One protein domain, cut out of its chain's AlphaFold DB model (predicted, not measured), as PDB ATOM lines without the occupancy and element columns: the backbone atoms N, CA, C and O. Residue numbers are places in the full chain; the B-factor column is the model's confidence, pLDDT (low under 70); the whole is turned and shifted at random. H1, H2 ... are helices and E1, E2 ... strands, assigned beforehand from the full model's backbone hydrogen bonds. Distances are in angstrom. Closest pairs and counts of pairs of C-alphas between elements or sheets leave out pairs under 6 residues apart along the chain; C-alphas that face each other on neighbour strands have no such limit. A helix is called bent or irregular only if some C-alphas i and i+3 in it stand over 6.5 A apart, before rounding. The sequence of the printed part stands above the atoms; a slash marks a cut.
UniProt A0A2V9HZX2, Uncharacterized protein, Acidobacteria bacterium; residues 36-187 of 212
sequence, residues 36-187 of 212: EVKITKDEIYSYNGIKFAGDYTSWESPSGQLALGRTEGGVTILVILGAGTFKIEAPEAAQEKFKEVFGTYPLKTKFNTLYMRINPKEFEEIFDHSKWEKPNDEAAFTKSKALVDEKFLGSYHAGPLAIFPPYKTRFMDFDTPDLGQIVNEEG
ATOM      1  N   GLU A  36     143.153 118.701 153.090       94.00
ATOM      2  CA  GLU A  36     143.223 118.311 154.495       94.00
ATOM      3  C   GLU A  36     141.925 118.734 155.196       94.00
ATOM      4  O   GLU A  36     141.470 119.868 155.025       94.00
ATOM      5  N   VAL A  37     141.325 117.828 155.973       94.38
ATOM      6  CA  VAL A  37     140.182 118.158 156.830       94.38
ATOM      7  C   VAL A  37     140.667 118.381 158.247       94.38
ATOM      8  O   VAL A  37     141.342 117.530 158.821       94.38
ATOM      9  N   LYS A  38     140.258 119.502 158.830       94.88
ATOM     10  CA  LYS A  38     140.524 119.843 160.222       94.88
ATOM     11  C   LYS A  38     139.218 119.830 161.000       94.88
ATOM     12  O   LYS A  38     138.230 120.424 160.575       94.88
ATOM     13  N   ILE A  39     139.240 119.138 162.132       93.44
ATOM     14  CA  ILE A  39     138.210 119.215 163.167       93.44
ATOM     15  C   ILE A  39     138.893 119.740 164.406       93.44
ATOM     16  O   ILE A  39     139.863 119.155 164.893       93.44
ATOM     17  N   THR A  40     138.391 120.861 164.889       93.69
ATOM     18  CA  THR A  40     139.006 121.626 165.961       93.69
ATOM     19  C   THR A  40     137.955 121.965 167.012       93.69
ATOM     20  O   THR A  40     136.752 121.908 166.762       93.69
ATOM     21  N   LYS A  41     138.406 122.278 168.230       92.69
ATOM     22  CA  LYS A  41     137.514 122.575 169.362       92.69
ATOM     23  C   LYS A  41     136.636 123.807 169.116       92.69
ATOM     24  O   LYS A  41     135.542 123.894 169.658       92.69
ATOM     25  N   ASP A  42     137.103 124.747 168.301       92.69
ATOM     26  CA  ASP A  42     136.379 125.960 167.915       92.69
ATOM     27  C   ASP A  42     135.285 125.723 166.865       92.69
ATOM     28  O   ASP A  42     134.460 126.615 166.661       92.69
ATOM     29  N   GLU A  43     135.248 124.536 166.254       94.62
ATOM     30  CA  GLU A  43     134.228 124.101 165.292       94.62
ATOM     31  C   GLU A  43     133.182 123.173 165.934       94.62
ATOM     32  O   GLU A  43     132.555 122.354 165.258       94.62
ATOM     33  N   ILE A  44     133.002 123.304 167.252       96.94
ATOM     34  CA  ILE A  44     131.942 122.654 168.021       96.94
ATOM     35  C   ILE A  44     130.866 123.674 168.365       96.94
ATOM     36  O   ILE A  44     131.155 124.742 168.914       96.94
ATOM     37  N   TYR A  45     129.625 123.304 168.080       97.12
ATOM     38  CA  TYR A  45     128.461 124.146 168.269       97.12
ATOM     39  C   TYR A  45     127.327 123.390 168.952       97.12
ATOM     40  O   TYR A  45     127.100 122.219 168.663       97.12
ATOM     41  N   SER A  46     126.549 124.076 169.778       97.19
ATOM     42  CA  SER A  46     125.215 123.631 170.160       97.19
ATOM     43  C   SER A  46     124.198 124.163 169.160       97.19
ATOM     44  O   SER A  46     124.323 125.280 168.659       97.19
ATOM     45  N   TYR A  47     123.171 123.370 168.873       95.62
ATOM     46  CA  TYR A  47     122.066 123.781 168.010       95.62
ATOM     47  C   TYR A  47     120.720 123.522 168.689       95.62
ATOM     48  O   TYR A  47     120.565 122.582 169.473       95.62
ATOM     49  N   ASN A  48     119.731 124.336 168.324       94.88
ATOM     50  CA  ASN A  48     118.331 124.164 168.696       94.88
ATOM     51  C   ASN A  48     117.484 124.092 167.419       94.88
ATOM     52  O   ASN A  48     117.096 125.110 166.845       94.88
ATOM     53  N   GLY A  49     117.255 122.869 166.958       94.50
ATOM     54  CA  GLY A  49     116.572 122.559 165.715       94.50
ATOM     55  C   GLY A  49     117.496 122.652 164.505       94.50
ATOM     56  O   GLY A  49     117.822 123.733 164.023       94.50
ATOM     57  N   ILE A  50     117.853 121.497 163.961       95.94
ATOM     58  CA  ILE A  50     118.506 121.368 162.660       95.94
ATOM     59  C   ILE A  50     117.722 120.369 161.819       95.94
ATOM     60  O   ILE A  50     117.209 119.370 162.324       95.94
ATOM     61  N   LYS A  51     117.604 120.652 160.526       95.62
ATOM     62  CA  LYS A  51     116.905 119.792 159.579       95.62
ATOM     63  C   LYS A  51     117.632 119.778 158.252       95.62
ATOM     64  O   LYS A  51     118.284 120.749 157.881       95.62
ATOM     65  N   PHE A  52     117.451 118.691 157.532       95.25
ATOM     66  CA  PHE A  52     117.972 118.482 156.198       95.25
ATOM     67  C   PHE A  52     116.905 117.796 155.353       95.25
ATOM     68  O   PHE A  52     116.232 116.866 155.807       95.25
ATOM     69  N   ALA A  53     116.773 118.242 154.109       92.88
ATOM     70  CA  ALA A  53     115.904 117.628 153.120       92.88
ATOM     71  C   ALA A  53     116.677 117.459 151.809       92.88
ATOM     72  O   ALA A  53     116.865 118.410 151.054       92.88
ATOM     73  N   GLY A  54     117.142 116.237 151.575       87.88
ATOM     74  CA  GLY A  54     117.689 115.778 150.308       87.88
ATOM     75  C   GLY A  54     116.600 115.267 149.363       87.88
ATOM     76  O   GLY A  54     115.401 115.428 149.590       87.88
ATOM     77  N   ASP A  55     117.033 114.619 148.287       84.50
ATOM     78  CA  ASP A  55     116.161 114.092 147.235       84.50
ATOM     79  C   ASP A  55     115.396 112.833 147.650       84.50
ATOM     80  O   ASP A  55     114.275 112.618 147.173       84.50
ATOM     81  N   TYR A  56     116.033 112.009 148.481       85.12
ATOM     82  CA  TYR A  56     115.561 110.713 148.970       85.12
ATOM     83  C   TYR A  56     115.788 110.542 150.472       85.12
ATOM     84  O   TYR A  56     115.325 109.566 151.056       85.12
ATOM     85  N   THR A  57     116.495 111.471 151.111       89.81
ATOM     86  CA  THR A  57     116.801 111.399 152.540       89.81
ATOM     87  C   THR A  57     116.450 112.706 153.200       89.81
ATOM     88  O   THR A  57     116.898 113.761 152.771       89.81
ATOM     89  N   SER A  58     115.685 112.648 154.276       94.75
ATOM     90  CA  SER A  58     115.442 113.811 155.124       94.75
ATOM     91  C   SER A  58     115.648 113.426 156.572       94.75
ATOM     92  O   SER A  58     115.414 112.279 156.949       94.75
ATOM     93  N   TRP A  59     116.113 114.371 157.373       96.94
ATOM     94  CA  TRP A  59     116.299 114.166 158.797       96.94
ATOM     95  C   TRP A  59     116.139 115.469 159.555       96.94
ATOM     96  O   TRP A  59     116.318 116.560 159.014       96.94
ATOM     97  N   GLU A  60     115.803 115.341 160.826       97.56
ATOM     98  CA  GLU A  60     115.733 116.451 161.758       97.56
ATOM     99  C   GLU A  60     116.267 116.018 163.116       97.56
ATOM    100  O   GLU A  60     116.081 114.876 163.545       97.56
ATOM    101  N   SER A  61     116.938 116.947 163.788       97.69
ATOM    102  CA  SER A  61     117.362 116.799 165.171       97.69
ATOM    103  C   SER A  61     116.923 118.035 165.962       97.69
ATOM    104  O   SER A  61     117.303 119.155 165.601       97.69
ATOM    105  N   PRO A  62     116.112 117.877 167.023       97.00
ATOM    106  CA  PRO A  62     115.581 118.995 167.794       97.00
ATOM    107  C   PRO A  62     116.659 119.737 168.585       97.00
ATOM    108  O   PRO A  62     116.547 120.942 168.763       97.00
ATOM    109  N   SER A  63     117.707 119.060 169.051       96.50
ATOM    110  CA  SER A  63     118.790 119.697 169.809       96.50
ATOM    111  C   SER A  63     119.979 118.761 169.971       96.50
ATOM    112  O   SER A  63     119.808 117.541 170.022       96.50
ATOM    113  N   GLY A  64     121.169 119.323 170.150       96.56
ATOM    114  CA  GLY A  64     122.363 118.551 170.472       96.56
ATOM    115  C   GLY A  64     123.639 119.336 170.226       96.56
ATOM    116  O   GLY A  64     123.623 120.566 170.163       96.56
ATOM    117  N   GLN A  65     124.731 118.593 170.069       97.62
ATOM    118  CA  GLN A  65     126.030 119.133 169.689       97.62
ATOM    119  C   GLN A  65     126.325 118.811 168.227       97.62
ATOM    120  O   GLN A  65     125.935 117.765 167.706       97.62
ATOM    121  N   LEU A  66     127.013 119.722 167.568       96.44
ATOM    122  CA  LEU A  66     127.395 119.667 166.173       96.44
ATOM    123  C   LEU A  66     128.895 119.921 166.077       96.44
ATOM    124  O   LEU A  66     129.398 120.862 166.682       96.44
ATOM    125  N   ALA A  67     129.595 119.120 165.281       97.44
ATOM    126  CA  ALA A  67     130.974 119.394 164.903       97.44
ATOM    127  C   ALA A  67     131.103 119.560 163.393       97.44
ATOM    128  O   ALA A  67     130.495 118.807 162.625       97.44
ATOM    129  N   LEU A  68     131.934 120.514 162.978       97.62
ATOM    130  CA  LEU A  68     132.231 120.767 161.573       97.62
ATOM    131  C   LEU A  68     133.661 120.340 161.240       97.62
ATOM    132  O   LEU A  68     134.615 120.687 161.934       97.62
ATOM    133  N   GLY A  69     133.813 119.593 160.147       97.00
ATOM    134  CA  GLY A  69     135.109 119.340 159.525       97.00
ATOM    135  C   GLY A  69     135.314 120.275 158.351       97.00
ATOM    136  O   GLY A  69     134.594 120.195 157.350       97.00
ATOM    137  N   ARG A  70     136.314 121.145 158.476       96.25
ATOM    138  CA  ARG A  70     136.604 122.209 157.519       96.25
ATOM    139  C   ARG A  70     137.857 121.900 156.713       96.25
ATOM    140  O   ARG A  70     138.834 121.362 157.227       96.25
ATOM    141  N   THR A  71     137.822 122.274 155.445       95.06
ATOM    142  CA  THR A  71     138.990 122.364 154.574       95.06
ATOM    143  C   THR A  71     139.221 123.814 154.159       95.06
ATOM    144  O   THR A  71     138.401 124.694 154.420       95.06
ATOM    145  N   GLU A  72     140.305 124.060 153.430       92.88
ATOM    146  CA  GLU A  72     140.562 125.343 152.761       92.88
ATOM    147  C   GLU A  72     139.410 125.787 151.834       92.88
ATOM    148  O   GLU A  72     139.235 126.980 151.614       92.88
ATOM    149  N   GLY A  73     138.612 124.847 151.309       91.81
ATOM    150  CA  GLY A  73     137.461 125.133 150.445       91.81
ATOM    151  C   GLY A  73     136.109 125.191 151.165       91.81
ATOM    152  O   GLY A  73     135.090 125.315 150.496       91.81
ATOM    153  N   GLY A  74     136.080 125.086 152.500       95.00
ATOM    154  CA  GLY A  74     134.866 125.201 153.316       95.00
ATOM    155  C   GLY A  74     134.520 123.941 154.113       95.00
ATOM    156  O   GLY A  74     135.332 123.024 154.264       95.00
ATOM    157  N   VAL A  75     133.319 123.909 154.691       96.56
ATOM    158  CA  VAL A  75     132.870 122.779 155.517       96.56
ATOM    159  C   VAL A  75     132.492 121.600 154.634       96.56
ATOM    160  O   VAL A  75     131.687 121.728 153.725       96.56
ATOM    161  N   THR A  76     133.049 120.425 154.906       95.81
ATOM    162  CA  THR A  76     132.735 119.205 154.140       95.81
ATOM    163  C   THR A  76     132.314 118.033 155.019       95.81
ATOM    164  O   THR A  76     131.822 117.028 154.505       95.81
ATOM    165  N   ILE A  77     132.484 118.150 156.341       97.50
ATOM    166  CA  ILE A  77     131.951 117.197 157.316       97.50
ATOM    167  C   ILE A  77     131.003 117.915 158.264       97.50
ATOM    168  O   ILE A  77     131.349 118.965 158.801       97.50
ATOM    169  N   LEU A  78     129.860 117.291 158.518       97.50
ATOM    170  CA  LEU A  78     128.933 117.637 159.584       97.50
ATOM    171  C   LEU A  78     128.734 116.396 160.465       97.50
ATOM    172  O   LEU A  78     128.372 115.332 159.965       97.50
ATOM    173  N   VAL A  79     128.986 116.522 161.769       98.06
ATOM    174  CA  VAL A  79     128.733 115.466 162.760       98.06
ATOM    175  C   VAL A  79     127.676 115.936 163.740       98.06
ATOM    176  O   VAL A  79     127.908 116.878 164.487       98.06
ATOM    177  N   ILE A  80     126.542 115.248 163.781       98.06
ATOM    178  CA  ILE A  80     125.484 115.483 164.757       98.06
ATOM    179  C   ILE A  80     125.643 114.506 165.916       98.06
ATOM    180  O   ILE A  80     125.537 113.292 165.747       98.06
ATOM    181  N   LEU A  81     125.844 115.057 167.107       97.12
ATOM    182  CA  LEU A  81     125.761 114.380 168.394       97.12
ATOM    183  C   LEU A  81     124.452 114.789 169.078       97.12
ATOM    184  O   LEU A  81     124.421 115.628 169.980       97.12
ATOM    185  N   GLY A  82     123.350 114.220 168.609       95.25
ATOM    186  CA  GLY A  82     122.015 114.500 169.119       95.25
ATOM    187  C   GLY A  82     121.006 113.556 168.489       95.25
ATOM    188  O   GLY A  82     121.135 113.197 167.316       95.25
ATOM    189  N   ALA A  83     120.032 113.133 169.291       96.88
ATOM    190  CA  ALA A  83     119.013 112.213 168.830       96.88
ATOM    191  C   ALA A  83     118.075 112.909 167.844       96.88
ATOM    192  O   ALA A  83     117.624 114.019 168.105       96.88
ATOM    193  N   GLY A  84     117.728 112.233 166.757       97.75
ATOM    194  CA  GLY A  84     116.841 112.774 165.738       97.75
ATOM    195  C   GLY A  84     116.015 111.700 165.052       97.75
ATOM    196  O   GLY A  84     116.048 110.523 165.421       97.75
ATOM    197  N   THR A  85     115.259 112.113 164.043       97.62
ATOM    198  CA  THR A  85     114.534 111.200 163.156       97.62
ATOM    199  C   THR A  85     115.012 111.373 161.731       97.62
ATOM    200  O   THR A  85     115.400 112.468 161.323       97.62
ATOM    201  N   PHE A  86     114.991 110.291 160.962       94.69
ATOM    202  CA  PHE A  86     115.206 110.367 159.529       94.69
ATOM    203  C   PHE A  86     114.179 109.545 158.766       94.69
ATOM    204  O   PHE A  86     113.588 108.583 159.267       94.69
ATOM    205  N   LYS A  87     113.999 109.943 157.511       93.38
ATOM    206  CA  LYS A  87     113.176 109.285 156.515       93.38
ATOM    207  C   LYS A  87     114.029 109.013 155.281       93.38
ATOM    208  O   LYS A  87     114.601 109.948 154.721       93.38
ATOM    209  N   ILE A  88     114.080 107.753 154.859       88.62
ATOM    210  CA  ILE A  88     114.676 107.340 153.586       88.62
ATOM    211  C   ILE A  88     113.565 106.871 152.655       88.62
ATOM    212  O   ILE A  88     112.753 106.001 152.985       88.62
ATOM    213  N   GLU A  89     113.563 107.461 151.474       86.12
ATOM    214  CA  GLU A  89     112.764 107.078 150.328       86.12
ATOM    215  C   GLU A  89     113.662 106.448 149.262       86.12
ATOM    216  O   GLU A  89     114.886 106.511 149.303       86.12
ATOM    217  N   ALA A  90     113.019 105.833 148.286       79.31
ATOM    218  CA  ALA A  90     113.636 105.234 147.121       79.31
ATOM    219  C   ALA A  90     112.815 105.643 145.891       79.31
ATOM    220  O   ALA A  90     111.596 105.836 146.019       79.31
ATOM    221  N   PRO A  91     113.441 105.754 144.705       77.25
ATOM    222  CA  PRO A  91     112.723 105.875 143.443       77.25
ATOM    223  C   PRO A  91     111.746 104.713 143.265       77.25
ATOM    224  O   PRO A  91     112.014 103.605 143.731       77.25
ATOM    225  N   GLU A  92     110.657 104.950 142.535       83.12
ATOM    226  CA  GLU A  92     109.581 103.979 142.281       83.12
ATOM    227  C   GLU A  92     110.106 102.588 141.887       83.12
ATOM    228  O   GLU A  92     109.763 101.591 142.517       83.12
ATOM    229  N   ALA A  93     111.057 102.537 140.949       77.94
ATOM    230  CA  ALA A  93     111.668 101.300 140.454       77.94
ATOM    231  C   ALA A  93     112.422 100.466 141.515       77.94
ATOM    232  O   ALA A  93     112.745  99.308 141.260       77.94
ATOM    233  N   ALA A  94     112.735 101.035 142.683       77.44
ATOM    234  CA  ALA A  94     113.444 100.362 143.772       77.44
ATOM    235  C   ALA A  94     112.587 100.182 145.039       77.44
ATOM    236  O   ALA A  94     113.070  99.588 146.002       77.44
ATOM    237  N   GLN A  95     111.334 100.660 145.062       83.44
ATOM    238  CA  GLN A  95     110.497 100.633 146.270       83.44
ATOM    239  C   GLN A  95     110.185  99.218 146.758       83.44
ATOM    240  O   GLN A  95     110.233  98.974 147.958       83.44
ATOM    241  N   GLU A  96     109.896  98.276 145.860       85.00
ATOM    242  CA  GLU A  96     109.573  96.897 146.259       85.00
ATOM    243  C   GLU A  96     110.773  96.207 146.914       85.00
ATOM    244  O   GLU A  96     110.662  95.676 148.017       85.00
ATOM    245  N   LYS A  97     111.964  96.333 146.316       79.06
ATOM    246  CA  LYS A  97     113.212  95.845 146.919       79.06
ATOM    247  C   LYS A  97     113.540  96.566 148.230       79.06
ATOM    248  O   LYS A  97     114.092  95.970 149.148       79.06
ATOM    249  N   PHE A  98     113.203  97.851 148.334       80.81
ATOM    250  CA  PHE A  98     113.355  98.609 149.572       80.81
ATOM    251  C   PHE A  98     112.456  98.047 150.685       80.81
ATOM    252  O   PHE A  98     112.943  97.783 151.783       80.81
ATOM    253  N   LYS A  99     111.169  97.800 150.396       83.69
ATOM    254  CA  LYS A  99     110.232  97.155 151.331       83.69
ATOM    255  C   LYS A  99     110.686  95.750 151.713       83.69
ATOM    256  O   LYS A  99     110.583  95.402 152.879       83.69
ATOM    257  N   GLU A 100     111.207  94.966 150.771       81.25
ATOM    258  CA  GLU A 100     111.730  93.618 151.037       81.25
ATOM    259  C   GLU A 100     112.862  93.644 152.076       81.25
ATOM    260  O   GLU A 100     112.889  92.824 152.988       81.25
ATOM    261  N   VAL A 101     113.775  94.614 151.971       76.44
ATOM    262  CA  VAL A 101     114.938  94.718 152.866       76.44
ATOM    263  C   VAL A 101     114.576  95.308 154.232       76.44
ATOM    264  O   VAL A 101     115.088  94.844 155.248       76.44
ATOM    265  N   PHE A 102     113.721  96.332 154.273       76.50
ATOM    266  CA  PHE A 102     113.417  97.076 155.504       76.50
ATOM    267  C   PHE A 102     112.077  96.716 156.153       76.50
ATOM    268  O   PHE A 102     111.749  97.237 157.217       76.50
ATOM    269  N   GLY A 103     111.268  95.883 155.504       81.56
ATOM    270  CA  GLY A 103     109.905  95.540 155.918       81.56
ATOM    271  C   GLY A 103     108.880  96.668 155.751       81.56
ATOM    272  O   GLY A 103     107.691  96.443 155.951       81.56
ATOM    273  N   THR A 104     109.305  97.885 155.395       83.56
ATOM    274  CA  THR A 104     108.427  99.055 155.272       83.56
ATOM    275  C   THR A 104     108.955 100.072 154.263       83.56
ATOM    276  O   THR A 104     110.150 100.124 153.966       83.56
ATOM    277  N   TYR A 105     108.053 100.902 153.741       85.31
ATOM    278  CA  TYR A 105     108.381 102.043 152.893       85.31
ATOM    279  C   TYR A 105     107.406 103.206 153.145       85.31
ATOM    280  O   TYR A 105     106.194 102.980 153.157       85.31
ATOM    281  N   PRO A 106     107.903 104.451 153.282       89.06
ATOM    282  CA  PRO A 106     109.320 104.817 153.395       89.06
ATOM    283  C   PRO A 106     109.911 104.346 154.732       89.06
ATOM    284  O   PRO A 106     109.178 104.175 155.707       89.06
ATOM    285  N   LEU A 107     111.234 104.164 154.804       88.38
ATOM    286  CA  LEU A 107     111.882 103.876 156.086       88.38
ATOM    287  C   LEU A 107     111.821 105.138 156.937       88.38
ATOM    288  O   LEU A 107     112.326 106.178 156.524       88.38
ATOM    289  N   LYS A 108     111.219 105.041 158.121       93.56
ATOM    290  CA  LYS A 108     111.199 106.104 159.127       93.56
ATOM    291  C   LYS A 108     111.741 105.538 160.426       93.56
ATOM    292  O   LYS A 108     111.202 104.553 160.923       93.56
ATOM    293  N   THR A 109     112.794 106.139 160.962       92.25
ATOM    294  CA  THR A 109     113.404 105.677 162.212       92.25
ATOM    295  C   THR A 109     114.133 106.811 162.930       92.25
ATOM    296  O   THR A 109     114.137 107.958 162.476       92.25
ATOM    297  N   LYS A 110     114.708 106.493 164.088       96.38
ATOM    298  CA  LYS A 110     115.495 107.398 164.924       96.38
ATOM    299  C   LYS A 110     116.987 107.178 164.709       96.38
ATOM    300  O   LYS A 110     117.412 106.094 164.320       96.38
ATOM    301  N   PHE A 111     117.781 108.189 165.025       96.50
ATOM    302  CA  PHE A 111     119.234 108.084 165.120       96.50
ATOM    303  C   PHE A 111     119.733 108.770 166.393       96.50
ATOM    304  O   PHE A 111     119.060 109.661 166.905       96.50
ATOM    305  N   ASN A 112     120.894 108.359 166.898       96.69
ATOM    306  CA  ASN A 112     121.588 108.973 168.035       96.69
ATOM    307  C   ASN A 112     122.710 109.907 167.578       96.69
ATOM    308  O   ASN A 112     122.986 110.922 168.219       96.69
ATOM    309  N   THR A 113     123.380 109.535 166.486       97.19
ATOM    310  CA  THR A 113     124.415 110.345 165.847       97.19
ATOM    311  C   THR A 113     124.324 110.240 164.335       97.19
ATOM    312  O   THR A 113     123.909 109.205 163.808       97.19
ATOM    313  N   LEU A 114     124.759 111.289 163.647       97.38
ATOM    314  CA  LEU A 114     124.907 111.316 162.194       97.38
ATOM    315  C   LEU A 114     126.306 111.822 161.843       97.38
ATOM    316  O   LEU A 114     126.722 112.867 162.334       97.38
ATOM    317  N   TYR A 115     127.001 111.115 160.959       97.06
ATOM    318  CA  TYR A 115     128.164 111.621 160.234       97.06
ATOM    319  C   TYR A 115     127.766 111.887 158.783       97.06
ATOM    320  O   TYR A 115     127.224 111.009 158.113       97.06
ATOM    321  N   MET A 116     128.044 113.086 158.282       96.12
ATOM    322  CA  MET A 116     127.685 113.491 156.930       96.12
ATOM    323  C   MET A 116     128.887 114.079 156.192       96.12
ATOM    324  O   MET A 116     129.538 114.997 156.687       96.12
ATOM    325  N   ARG A 117     129.143 113.587 154.976       94.25
ATOM    326  CA  ARG A 117     129.966 114.267 153.971       94.25
ATOM    327  C   ARG A 117     129.077 115.022 153.013       94.25
ATOM    328  O   ARG A 117     128.154 114.447 152.440       94.25
ATOM    329  N   ILE A 118     129.426 116.275 152.789       94.50
ATOM    330  CA  ILE A 118     128.686 117.180 151.921       94.50
ATOM    331  C   ILE A 118     129.664 118.060 151.139       94.50
ATOM    332  O   ILE A 118     130.807 118.278 151.557       94.50
ATOM    333  N   ASN A 119     129.234 118.523 149.969       93.62
ATOM    334  CA  ASN A 119     129.966 119.538 149.230       93.62
ATOM    335  C   ASN A 119     129.924 120.878 149.999       93.62
ATOM    336  O   ASN A 119     128.837 121.267 150.428       93.62
ATOM    337  N   PRO A 120     131.041 121.615 150.133       95.50
ATOM    338  CA  PRO A 120     131.042 122.883 150.861       95.50
ATOM    339  C   PRO A 120     130.045 123.920 150.361       95.50
ATOM    340  O   PRO A 120     129.392 124.569 151.168       95.50
ATOM    341  N   LYS A 121     129.860 124.032 149.042       94.81
ATOM    342  CA  LYS A 121     128.866 124.950 148.475       94.81
ATOM    343  C   LYS A 121     127.457 124.607 148.953       94.81
ATOM    344  O   LYS A 121     126.672 125.483 149.281       94.81
ATOM    345  N   GLU A 122     127.147 123.320 148.979       94.06
ATOM    346  CA  GLU A 122     125.825 122.833 149.349       94.06
ATOM    347  C   GLU A 122     125.554 122.974 150.853       94.06
ATOM    348  O   GLU A 122     124.431 123.252 151.258       94.06
ATOM    349  N   PHE A 123     126.588 122.816 151.681       95.62
ATOM    350  CA  PHE A 123     126.487 123.033 153.120       95.62
ATOM    351  C   PHE A 123     125.996 124.448 153.446       95.62
ATOM    352  O   PHE A 123     125.007 124.591 154.162       95.62
ATOM    353  N   GLU A 124     126.636 125.459 152.856       95.06
ATOM    354  CA  GLU A 124     126.295 126.874 153.062       95.06
ATOM    355  C   GLU A 124     124.899 127.228 152.518       95.06
ATOM    356  O   GLU A 124     124.236 128.130 153.018       95.06
ATOM    357  N   GLU A 125     124.426 126.519 151.489       94.56
ATOM    358  CA  GLU A 125     123.091 126.729 150.917       94.56
ATOM    359  C   GLU A 125     121.968 126.125 151.776       94.56
ATOM    360  O   GLU A 125     120.837 126.614 151.738       94.56
ATOM    361  N   ILE A 126     122.247 125.044 152.512       92.69
ATOM    362  CA  ILE A 126     121.218 124.270 153.224       92.69
ATOM    363  C   ILE A 126     121.099 124.671 154.690       92.69
ATOM    364  O   ILE A 126     119.987 124.728 155.226       92.69
ATOM    365  N   PHE A 127     122.224 124.873 155.368       94.19
ATOM    366  CA  PHE A 127     122.234 124.999 156.815       94.19
ATOM    367  C   PHE A 127     122.269 126.468 157.237       94.19
ATOM    368  O   PHE A 127     123.189 127.212 156.932       94.19
ATOM    369  N   ASP A 128     121.255 126.883 157.994       89.62
ATOM    370  CA  ASP A 128     121.263 128.181 158.664       89.62
ATOM    371  C   ASP A 128     122.101 128.093 159.946       89.62
ATOM    372  O   ASP A 128     121.662 127.570 160.975       89.62
ATOM    373  N   HIS A 129     123.322 128.612 159.867       88.25
ATOM    374  CA  HIS A 129     124.295 128.617 160.956       88.25
ATOM    375  C   HIS A 129     124.034 129.705 162.009       88.25
ATOM    376  O   HIS A 129     124.694 129.720 163.046       88.25
ATOM    377  N   SER A 130     123.086 130.624 161.775       86.00
ATOM    378  CA  SER A 130     122.862 131.790 162.648       86.00
ATOM    379  C   SER A 130     122.367 131.432 164.053       86.00
ATOM    380  O   SER A 130     122.478 132.241 164.973       86.00
ATOM    381  N   LYS A 131     121.835 130.217 164.225       87.25
ATOM    382  CA  LYS A 131     121.276 129.701 165.487       87.25
ATOM    383  C   LYS A 131     122.202 128.721 166.203       87.25
ATOM    384  O   LYS A 131     121.756 127.993 167.089       87.25
ATOM    385  N   TRP A 132     123.454 128.630 165.769       94.75
ATOM    386  CA  TRP A 132     124.445 127.751 166.370       94.75
ATOM    387  C   TRP A 132     125.280 128.536 167.372       94.75
ATOM    388  O   TRP A 132     125.826 129.594 167.064       94.75
ATOM    389  N   GLU A 133     125.379 128.015 168.584       94.69
ATOM    390  CA  GLU A 133     126.090 128.654 169.690       94.69
ATOM    391  C   GLU A 133     127.392 127.902 169.961       94.69
ATOM    392  O   GLU A 133     127.490 126.726 169.632       94.69
ATOM    393  N   LYS A 134     128.405 128.547 170.552       93.19
ATOM    394  CA  LYS A 134     129.675 127.889 170.914       93.19
ATOM    395  C   LYS A 134     129.677 127.522 172.404       93.19
ATOM    396  O   LYS A 134     129.957 128.395 173.224       93.19
ATOM    397  N   PRO A 135     129.409 126.258 172.779       86.19
ATOM    398  CA  PRO A 135     129.233 125.867 174.178       86.19
ATOM    399  C   PRO A 135     130.548 125.586 174.920       86.19
ATOM    400  O   PRO A 135     130.516 125.364 176.125       86.19
ATOM    401  N   ASN A 136     131.697 125.580 174.227       82.62
ATOM    402  CA  ASN A 136     132.982 125.103 174.758       82.62
ATOM    403  C   ASN A 136     132.882 123.675 175.349       82.62
ATOM    404  O   ASN A 136     133.188 123.443 176.517       82.62
ATOM    405  N   ASP A 137     132.423 122.718 174.534       91.56
ATOM    406  CA  ASP A 137     132.189 121.324 174.934       91.56
ATOM    407  C   ASP A 137     133.330 120.394 174.465       91.56
ATOM    408  O   ASP A 137     133.404 119.961 173.309       91.56
ATOM    409  N   GLU A 138     134.246 120.072 175.381       93.62
ATOM    410  CA  GLU A 138     135.391 119.194 175.105       93.62
ATOM    411  C   GLU A 138     135.001 117.719 174.907       93.62
ATOM    412  O   GLU A 138     135.661 116.989 174.150       93.62
ATOM    413  N   ALA A 139     133.914 117.268 175.538       95.31
ATOM    414  CA  ALA A 139     133.427 115.904 175.375       95.31
ATOM    415  C   ALA A 139     132.842 115.714 173.968       95.31
ATOM    416  O   ALA A 139     133.139 114.720 173.297       95.31
ATOM    417  N   ALA A 140     132.082 116.702 173.488       95.81
ATOM    418  CA  ALA A 140     131.572 116.730 172.124       95.81
ATOM    419  C   ALA A 140     132.702 116.769 171.089       95.81
ATOM    420  O   ALA A 140     132.641 116.025 170.106       95.81
ATOM    421  N   PHE A 141     133.760 117.557 171.323       97.00
ATOM    422  CA  PHE A 141     134.948 117.551 170.464       97.00
ATOM    423  C   PHE A 141     135.576 116.157 170.373       97.00
ATOM    424  O   PHE A 141     135.745 115.622 169.276       97.00
ATOM    425  N   THR A 142     135.878 115.547 171.521       96.81
ATOM    426  CA  THR A 142     136.528 114.230 171.587       96.81
ATOM    427  C   THR A 142     135.702 113.162 170.872       96.81
ATOM    428  O   THR A 142     136.228 112.415 170.044       96.81
ATOM    429  N   LYS A 143     134.388 113.122 171.131       96.69
ATOM    430  CA  LYS A 143     133.480 112.155 170.506       96.69
ATOM    431  C   LYS A 143     133.351 112.380 168.998       96.69
ATOM    432  O   LYS A 143     133.378 111.418 168.235       96.69
ATOM    433  N   SER A 144     133.250 113.634 168.561       96.81
ATOM    434  CA  SER A 144     133.142 113.967 167.137       96.81
ATOM    435  C   SER A 144     134.414 113.617 166.378       96.81
ATOM    436  O   SER A 144     134.343 113.045 165.293       96.81
ATOM    437  N   LYS A 145     135.584 113.901 166.963       96.38
ATOM    438  CA  LYS A 145     136.868 113.524 166.377       96.38
ATOM    439  C   LYS A 145     136.987 112.008 166.214       96.38
ATOM    440  O   LYS A 145     137.349 111.558 165.134       96.38
ATOM    441  N   ALA A 146     136.628 111.235 167.241       95.75
ATOM    442  CA  ALA A 146     136.646 109.776 167.165       95.75
ATOM    443  C   ALA A 146     135.730 109.241 166.049       95.75
ATOM    444  O   ALA A 146     136.149 108.384 165.275       95.75
ATOM    445  N   LEU A 147     134.515 109.791 165.917       95.12
ATOM    446  CA  LEU A 147     133.605 109.430 164.825       95.12
ATOM    447  C   LEU A 147     134.206 109.749 163.455       95.12
ATOM    448  O   LEU A 147     134.113 108.938 162.541       95.12
ATOM    449  N   VAL A 148     134.842 110.906 163.287       94.81
ATOM    450  CA  VAL A 148     135.456 111.246 161.999       94.81
ATOM    451  C   VAL A 148     136.634 110.341 161.690       94.81
ATOM    452  O   VAL A 148     136.689 109.814 160.585       94.81
ATOM    453  N   ASP A 149     137.523 110.099 162.650       93.25
ATOM    454  CA  ASP A 149     138.664 109.201 162.460       93.25
ATOM    455  C   ASP A 149     138.196 107.783 162.058       93.25
ATOM    456  O   ASP A 149     138.805 107.150 161.197       93.25
ATOM    457  N   GLU A 150     137.073 107.311 162.611       91.19
ATOM    458  CA  GLU A 150     136.467 106.023 162.258       91.19
ATOM    459  C   GLU A 150     135.810 106.023 160.863       91.19
ATOM    460  O   GLU A 150     135.966 105.068 160.098       91.19
ATOM    461  N   LYS A 151     135.045 107.069 160.518       90.44
ATOM    462  CA  LYS A 151     134.184 107.076 159.320       90.44
ATOM    463  C   LYS A 151     134.828 107.694 158.079       90.44
ATOM    464  O   LYS A 151     134.343 107.462 156.971       90.44
ATOM    465  N   PHE A 152     135.903 108.469 158.219       88.94
ATOM    466  CA  PHE A 152     136.467 109.275 157.130       88.94
ATOM    467  C   PHE A 152     136.821 108.450 155.887       88.94
ATOM    468  O   PHE A 152     136.378 108.771 154.778       88.94
ATOM    469  N   LEU A 153     137.527 107.332 156.090       85.81
ATOM    470  CA  LEU A 153     137.953 106.415 155.026       85.81
ATOM    471  C   LEU A 153     136.803 105.595 154.412       85.81
ATOM    472  O   LEU A 153     137.006 104.815 153.489       85.81
ATOM    473  N   GLY A 154     135.583 105.730 154.929       80.75
ATOM    474  CA  GLY A 154     134.395 105.103 154.355       80.75
ATOM    475  C   GLY A 154     133.726 105.929 153.256       80.75
ATOM    476  O   GLY A 154     132.674 105.516 152.788       80.75
ATOM    477  N   SER A 155     134.271 107.098 152.895       82.62
ATOM    478  CA  SER A 155     133.546 108.129 152.135       82.62
ATOM    479  C   SER A 155     134.396 108.823 151.042       82.62
ATOM    480  O   SER A 155     135.240 108.192 150.419       82.62
ATOM    481  N   TYR A 156     134.174 110.109 150.741       83.00
ATOM    482  CA  TYR A 156     134.885 110.850 149.681       83.00
ATOM    483  C   TYR A 156     136.307 111.260 150.104       83.00
ATOM    484  O   TYR A 156     136.515 112.361 150.627       83.00
ATOM    485  N   HIS A 157     137.295 110.395 149.861       87.06
ATOM    486  CA  HIS A 157     138.689 110.630 150.250       87.06
ATOM    487  C   HIS A 157     139.712 110.029 149.260       87.06
ATOM    488  O   HIS A 157     139.393 109.166 148.446       87.06
ATOM    489  N   ALA A 158     140.962 110.486 149.356       84.06
ATOM    490  CA  ALA A 158     142.155 109.901 148.750       84.06
ATOM    491  C   ALA A 158     143.237 109.780 149.833       84.06
ATOM    492  O   ALA A 158     143.912 110.752 150.178       84.06
ATOM    493  N   GLY A 159     143.365 108.588 150.423       87.06
ATOM    494  CA  GLY A 159     144.184 108.406 151.623       87.06
ATOM    495  C   GLY A 159     143.685 109.315 152.761       87.06
ATOM    496  O   GLY A 159     142.485 109.293 153.031       87.06
ATOM    497  N   PRO A 160     144.549 110.124 153.404       87.12
ATOM    498  CA  PRO A 160     144.146 111.033 154.481       87.12
ATOM    499  C   PRO A 160     143.491 112.334 153.983       87.12
ATOM    500  O   PRO A 160     143.080 113.160 154.795       87.12
ATOM    501  N   LEU A 161     143.410 112.553 152.667       90.81
ATOM    502  CA  LEU A 161     142.880 113.788 152.094       90.81
ATOM    503  C   LEU A 161     141.417 113.625 151.691       90.81
ATOM    504  O   LEU A 161     141.021 112.609 151.129       90.81
ATOM    505  N   ALA A 162     140.614 114.649 151.928       89.00
ATOM    506  CA  ALA A 162     139.243 114.745 151.467       89.00
ATOM    507  C   ALA A 162     139.179 115.033 149.971       89.00
ATOM    508  O   ALA A 162     139.909 115.876 149.450       89.00
ATOM    509  N   ILE A 163     138.205 114.403 149.326       89.62
ATOM    510  CA  ILE A 163     137.661 114.830 148.042       89.62
ATOM    511  C   ILE A 163     136.309 115.479 148.352       89.62
ATOM    512  O   ILE A 163     135.571 115.008 149.226       89.62
ATOM    513  N   PHE A 164     135.975 116.577 147.677       90.12
ATOM    514  CA  PHE A 164     134.627 117.121 147.800       90.12
ATOM    515  C   PHE A 164     133.633 116.193 147.109       90.12
ATOM    516  O   PHE A 164     133.846 115.845 145.943       90.12
ATOM    517  N   PRO A 165     132.549 115.794 147.796       87.19
ATOM    518  CA  PRO A 165     131.457 115.107 147.130       87.19
ATOM    519  C   PRO A 165     130.970 115.939 145.936       87.19
ATOM    520  O   PRO A 165     130.965 117.176 146.025       87.19
ATOM    521  N   PRO A 166     130.545 115.311 144.825       85.94
ATOM    522  CA  PRO A 166     129.832 116.025 143.776       85.94
ATOM    523  C   PRO A 166     128.645 116.795 144.364       85.94
ATOM    524  O   PRO A 166     128.059 116.392 145.368       85.94
ATOM    525  N   TYR A 167     128.291 117.924 143.759       86.25
ATOM    526  CA  TYR A 167     127.190 118.749 144.253       86.25
ATOM    527  C   TYR A 167     125.879 117.941 144.316       86.25
ATOM    528  O   TYR A 167     125.594 117.161 143.404       86.25
ATOM    529  N   LYS A 168     125.104 118.089 145.404       84.75
ATOM    530  CA  LYS A 168     123.902 117.284 145.707       84.75
ATOM    531  C   LYS A 168     124.155 115.785 145.832       84.75
ATOM    532  O   LYS A 168     123.244 114.977 145.640       84.75
ATOM    533  N   THR A 169     125.390 115.412 146.135       83.56
ATOM    534  CA  THR A 169     125.761 114.045 146.465       83.56
ATOM    535  C   THR A 169     126.327 114.024 147.869       83.56
ATOM    536  O   THR A 169     127.249 114.779 148.181       83.56
ATOM    537  N   ARG A 170     125.769 113.183 148.738       88.31
ATOM    538  CA  ARG A 170     126.146 113.155 150.154       88.31
ATOM    539  C   ARG A 170     126.353 111.732 150.615       88.31
ATOM    540  O   ARG A 170     125.611 110.840 150.230       88.31
ATOM    541  N   PHE A 171     127.325 111.551 151.493       90.88
ATOM    542  CA  PHE A 171     127.449 110.331 152.278       90.88
ATOM    543  C   PHE A 171     126.892 110.630 153.666       90.88
ATOM    544  O   PHE A 171     127.327 111.592 154.293       90.88
ATOM    545  N   MET A 172     125.939 109.840 154.140       93.06
ATOM    546  CA  MET A 172     125.330 109.964 155.460       93.06
ATOM    547  C   MET A 172     125.402 108.620 156.174       93.06
ATOM    548  O   MET A 172     125.020 107.596 155.616       93.06
ATOM    549  N   ASP A 173     125.874 108.634 157.411       92.69
ATOM    550  CA  ASP A 173     126.027 107.462 158.264       92.69
ATOM    551  C   ASP A 173     125.314 107.719 159.591       92.69
ATOM    552  O   ASP A 173     125.711 108.592 160.368       92.69
ATOM    553  N   PHE A 174     124.218 106.996 159.801       93.12
ATOM    554  CA  PHE A 174     123.335 107.116 160.949       93.12
ATOM    555  C   PHE A 174     123.594 105.970 161.925       93.12
ATOM    556  O   PHE A 174     123.457 104.798 161.567       93.12
ATOM    557  N   ASP A 175     123.871 106.307 163.183       93.69
ATOM    558  CA  ASP A 175     123.784 105.351 164.287       93.69
ATOM    559  C   ASP A 175     122.341 105.303 164.788       93.69
ATOM    560  O   ASP A 175     121.828 106.303 165.291       93.69
ATOM    561  N   THR A 176     121.672 104.163 164.639       89.88
ATOM    562  CA  THR A 176     120.261 104.002 165.003       89.88
ATOM    563  C   THR A 176     120.090 103.005 166.146       89.88
ATOM    564  O   THR A 176     120.729 101.949 166.136       89.88
ATOM    565  N   PRO A 177     119.196 103.276 167.115       87.56
ATOM    566  CA  PRO A 177     118.979 102.370 168.240       87.56
ATOM    567  C   PRO A 177     118.408 101.016 167.792       87.56
ATOM    568  O   PRO A 177     118.840  99.972 168.276       87.56
ATOM    569  N   ASP A 178     117.484 101.026 166.830       82.94
ATOM    570  CA  ASP A 178     116.721  99.832 166.450       82.94
ATOM    571  C   ASP A 178     117.378  99.050 165.303       82.94
ATOM    572  O   ASP A 178     117.265  97.827 165.220       82.94
ATOM    573  N   LEU A 179     118.088  99.747 164.407       80.38
ATOM    574  CA  LEU A 179     118.640  99.175 163.176       80.38
ATOM    575  C   LEU A 179     120.170  99.237 163.130       80.38
ATOM    576  O   LEU A 179     120.775  98.668 162.227       80.38
ATOM    577  N   GLY A 180     120.841  99.794 164.145       85.44
ATOM    578  CA  GLY A 180     122.299  99.952 164.184       85.44
ATOM    579  C   GLY A 180     122.777 100.930 163.122       85.44
ATOM    580  O   GLY A 180     122.115 101.930 162.860       85.44
ATOM    581  N   GLN A 181     123.913 100.643 162.495       84.56
ATOM    582  CA  GLN A 181     124.501 101.546 161.512       84.56
ATOM    583  C   GLN A 181     123.780 101.476 160.156       84.56
ATOM    584  O   GLN A 181     123.695 100.405 159.541       84.56
ATOM    585  N   ILE A 182     123.311 102.623 159.661       83.88
ATOM    586  CA  ILE A 182     122.720 102.786 158.326       83.88
ATOM    587  C   ILE A 182     123.535 103.805 157.537       83.88
ATOM    588  O   ILE A 182     123.634 104.962 157.931       83.88
ATOM    589  N   VAL A 183     124.064 103.384 156.387       84.38
ATOM    590  CA  VAL A 183     124.828 104.239 155.471       84.38
ATOM    591  C   VAL A 183     124.008 104.532 154.217       84.38
ATOM    592  O   VAL A 183     123.306 103.666 153.690       84.38
ATOM    593  N   ASN A 184     124.088 105.768 153.741       82.31
ATOM    594  CA  ASN A 184     123.337 106.273 152.606       82.31
ATOM    595  C   ASN A 184     124.207 107.212 151.758       82.31
ATOM    596  O   ASN A 184     124.685 108.230 152.254       82.31
ATOM    597  N   GLU A 185     124.398 106.876 150.483       80.06
ATOM    598  CA  GLU A 185     125.171 107.658 149.512       80.06
ATOM    599  C   GLU A 185     124.235 108.293 148.480       80.06
ATOM    600  O   GLU A 185     124.131 107.889 147.314       80.06
ATOM    601  N   GLU A 186     123.513 109.311 148.931       71.56
ATOM    602  CA  GLU A 186     122.548 110.017 148.107       71.56
ATOM    603  C   GLU A 186     123.224 110.572 146.848       71.56
ATOM    604  O   GLU A 186     124.172 111.344 146.950       71.56
ATOM    605  N   GLY A 187     122.742 110.161 145.670       56.47
ATOM    606  CA  GLY A 187     123.278 110.548 144.359       56.47
ATOM    607  C   GLY A 187     123.822 109.386 143.527       56.47
ATOM    608  O   GLY A 187     123.664 109.402 142.308       56.47
TER     609      GLY A 187
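Overview. This is residues 36 to 187 of the 212 residues of an uncharacterized protein of Acidobacteria bacterium (UniProt A0A2V9HZX2). One twisted sheet of six strands, of which E1, E2, E3 and E4 are sharply bent, is folded back on itself: E1, E2 and E3 face E5 and E6, with E4 as the hinge. The long helix H3 crosses one face, the sheet curls round the short helix H2 on the opposite face, and H1 lies off at one end of the longest axis. The printed part has 152 residues, with three named helices and six named strands in the order E1 E2 E3 H1 E4 H2 H3 E5 E6. The sheet runs E1 E2 E3 E4 E5 E6, all antiparallel, and the class is mixed, helices and strands. It is compact, with a radius of gyration of the C-alphas of 15.1 A, and spans 45 by 31 by 27 A.

Arrangement. Start at the edge strand E1, residues 44 to 53, which forms a hairpin with E2, residues 57 to 71; look at N 45 and O 66, 2.8 A apart and within hydrogen-bond range. E2 forms a hairpin with E3, residues 74 to 88, where N 67 and O 79 are 2.9 A apart; E1 E2 E3 are a meander, each strand the antiparallel neighbour of the one before. E3 bends by 111 degrees at residue 83. Beside it is E4, residues 107 to 117, with N 80 and O 114 2.8 A apart. E5, residues 170 to 176, follows across the sheet, with N 115 and O 173 2.9 A apart, and forms a hairpin with the edge strand E6, residues 180 to 186, with N 172 and O 184 2.8 A apart. H1, residues 92 to 102, is only just not on the sheet, with 4 pairs of C-alphas within 10 A. H2, residues 120 to 126, is on the sheet; its closest C-alphas to E3 are those of Val 75 and Pro 120, 5.0 A. On the opposite face, H3, residues 138 to 154, has a height over the sheet of 8.9 A and runs across the strands, at 86 degrees to E3 on the local plane; the closest C-alphas of H3 and E2 are those of Ala 67 and Ser 144, 6.3 A. Every O i to N i+4 pair is within hydrogen-bond range in H2, against 5 of 7 in H1 and 11 of 13 in H3.

Along the chain. Find C-alpha 44 at (131.942, 122.654, 168.021), where E1 begins. E2 measures 24.8 A from first to last C-alpha, E3 27.0 A and E4 21.0 A. H3 runs 25.1 A from C-alpha 138 at (135.391, 119.194, 175.105), with a kink of 27 degrees near residue 148. H1 and H3 are irregular: C-alphas 93 and 96 are 7.6 A apart, C-alphas 150 and 153 7.4 A. E6 ends at C-alpha 186, (122.548, 110.017, 148.107).

Size, cuts and confidence. The C-alphas of Ala 93 and Asn 136, the two farthest apart, are 46.9 A from each other. The printed part has no cut; the links H2 to H3 and H3 to E5 are long, and residues 155 to 169 hold no named element. The mean pLDDT of the printed part is 90.7, and residue 187 is under 70.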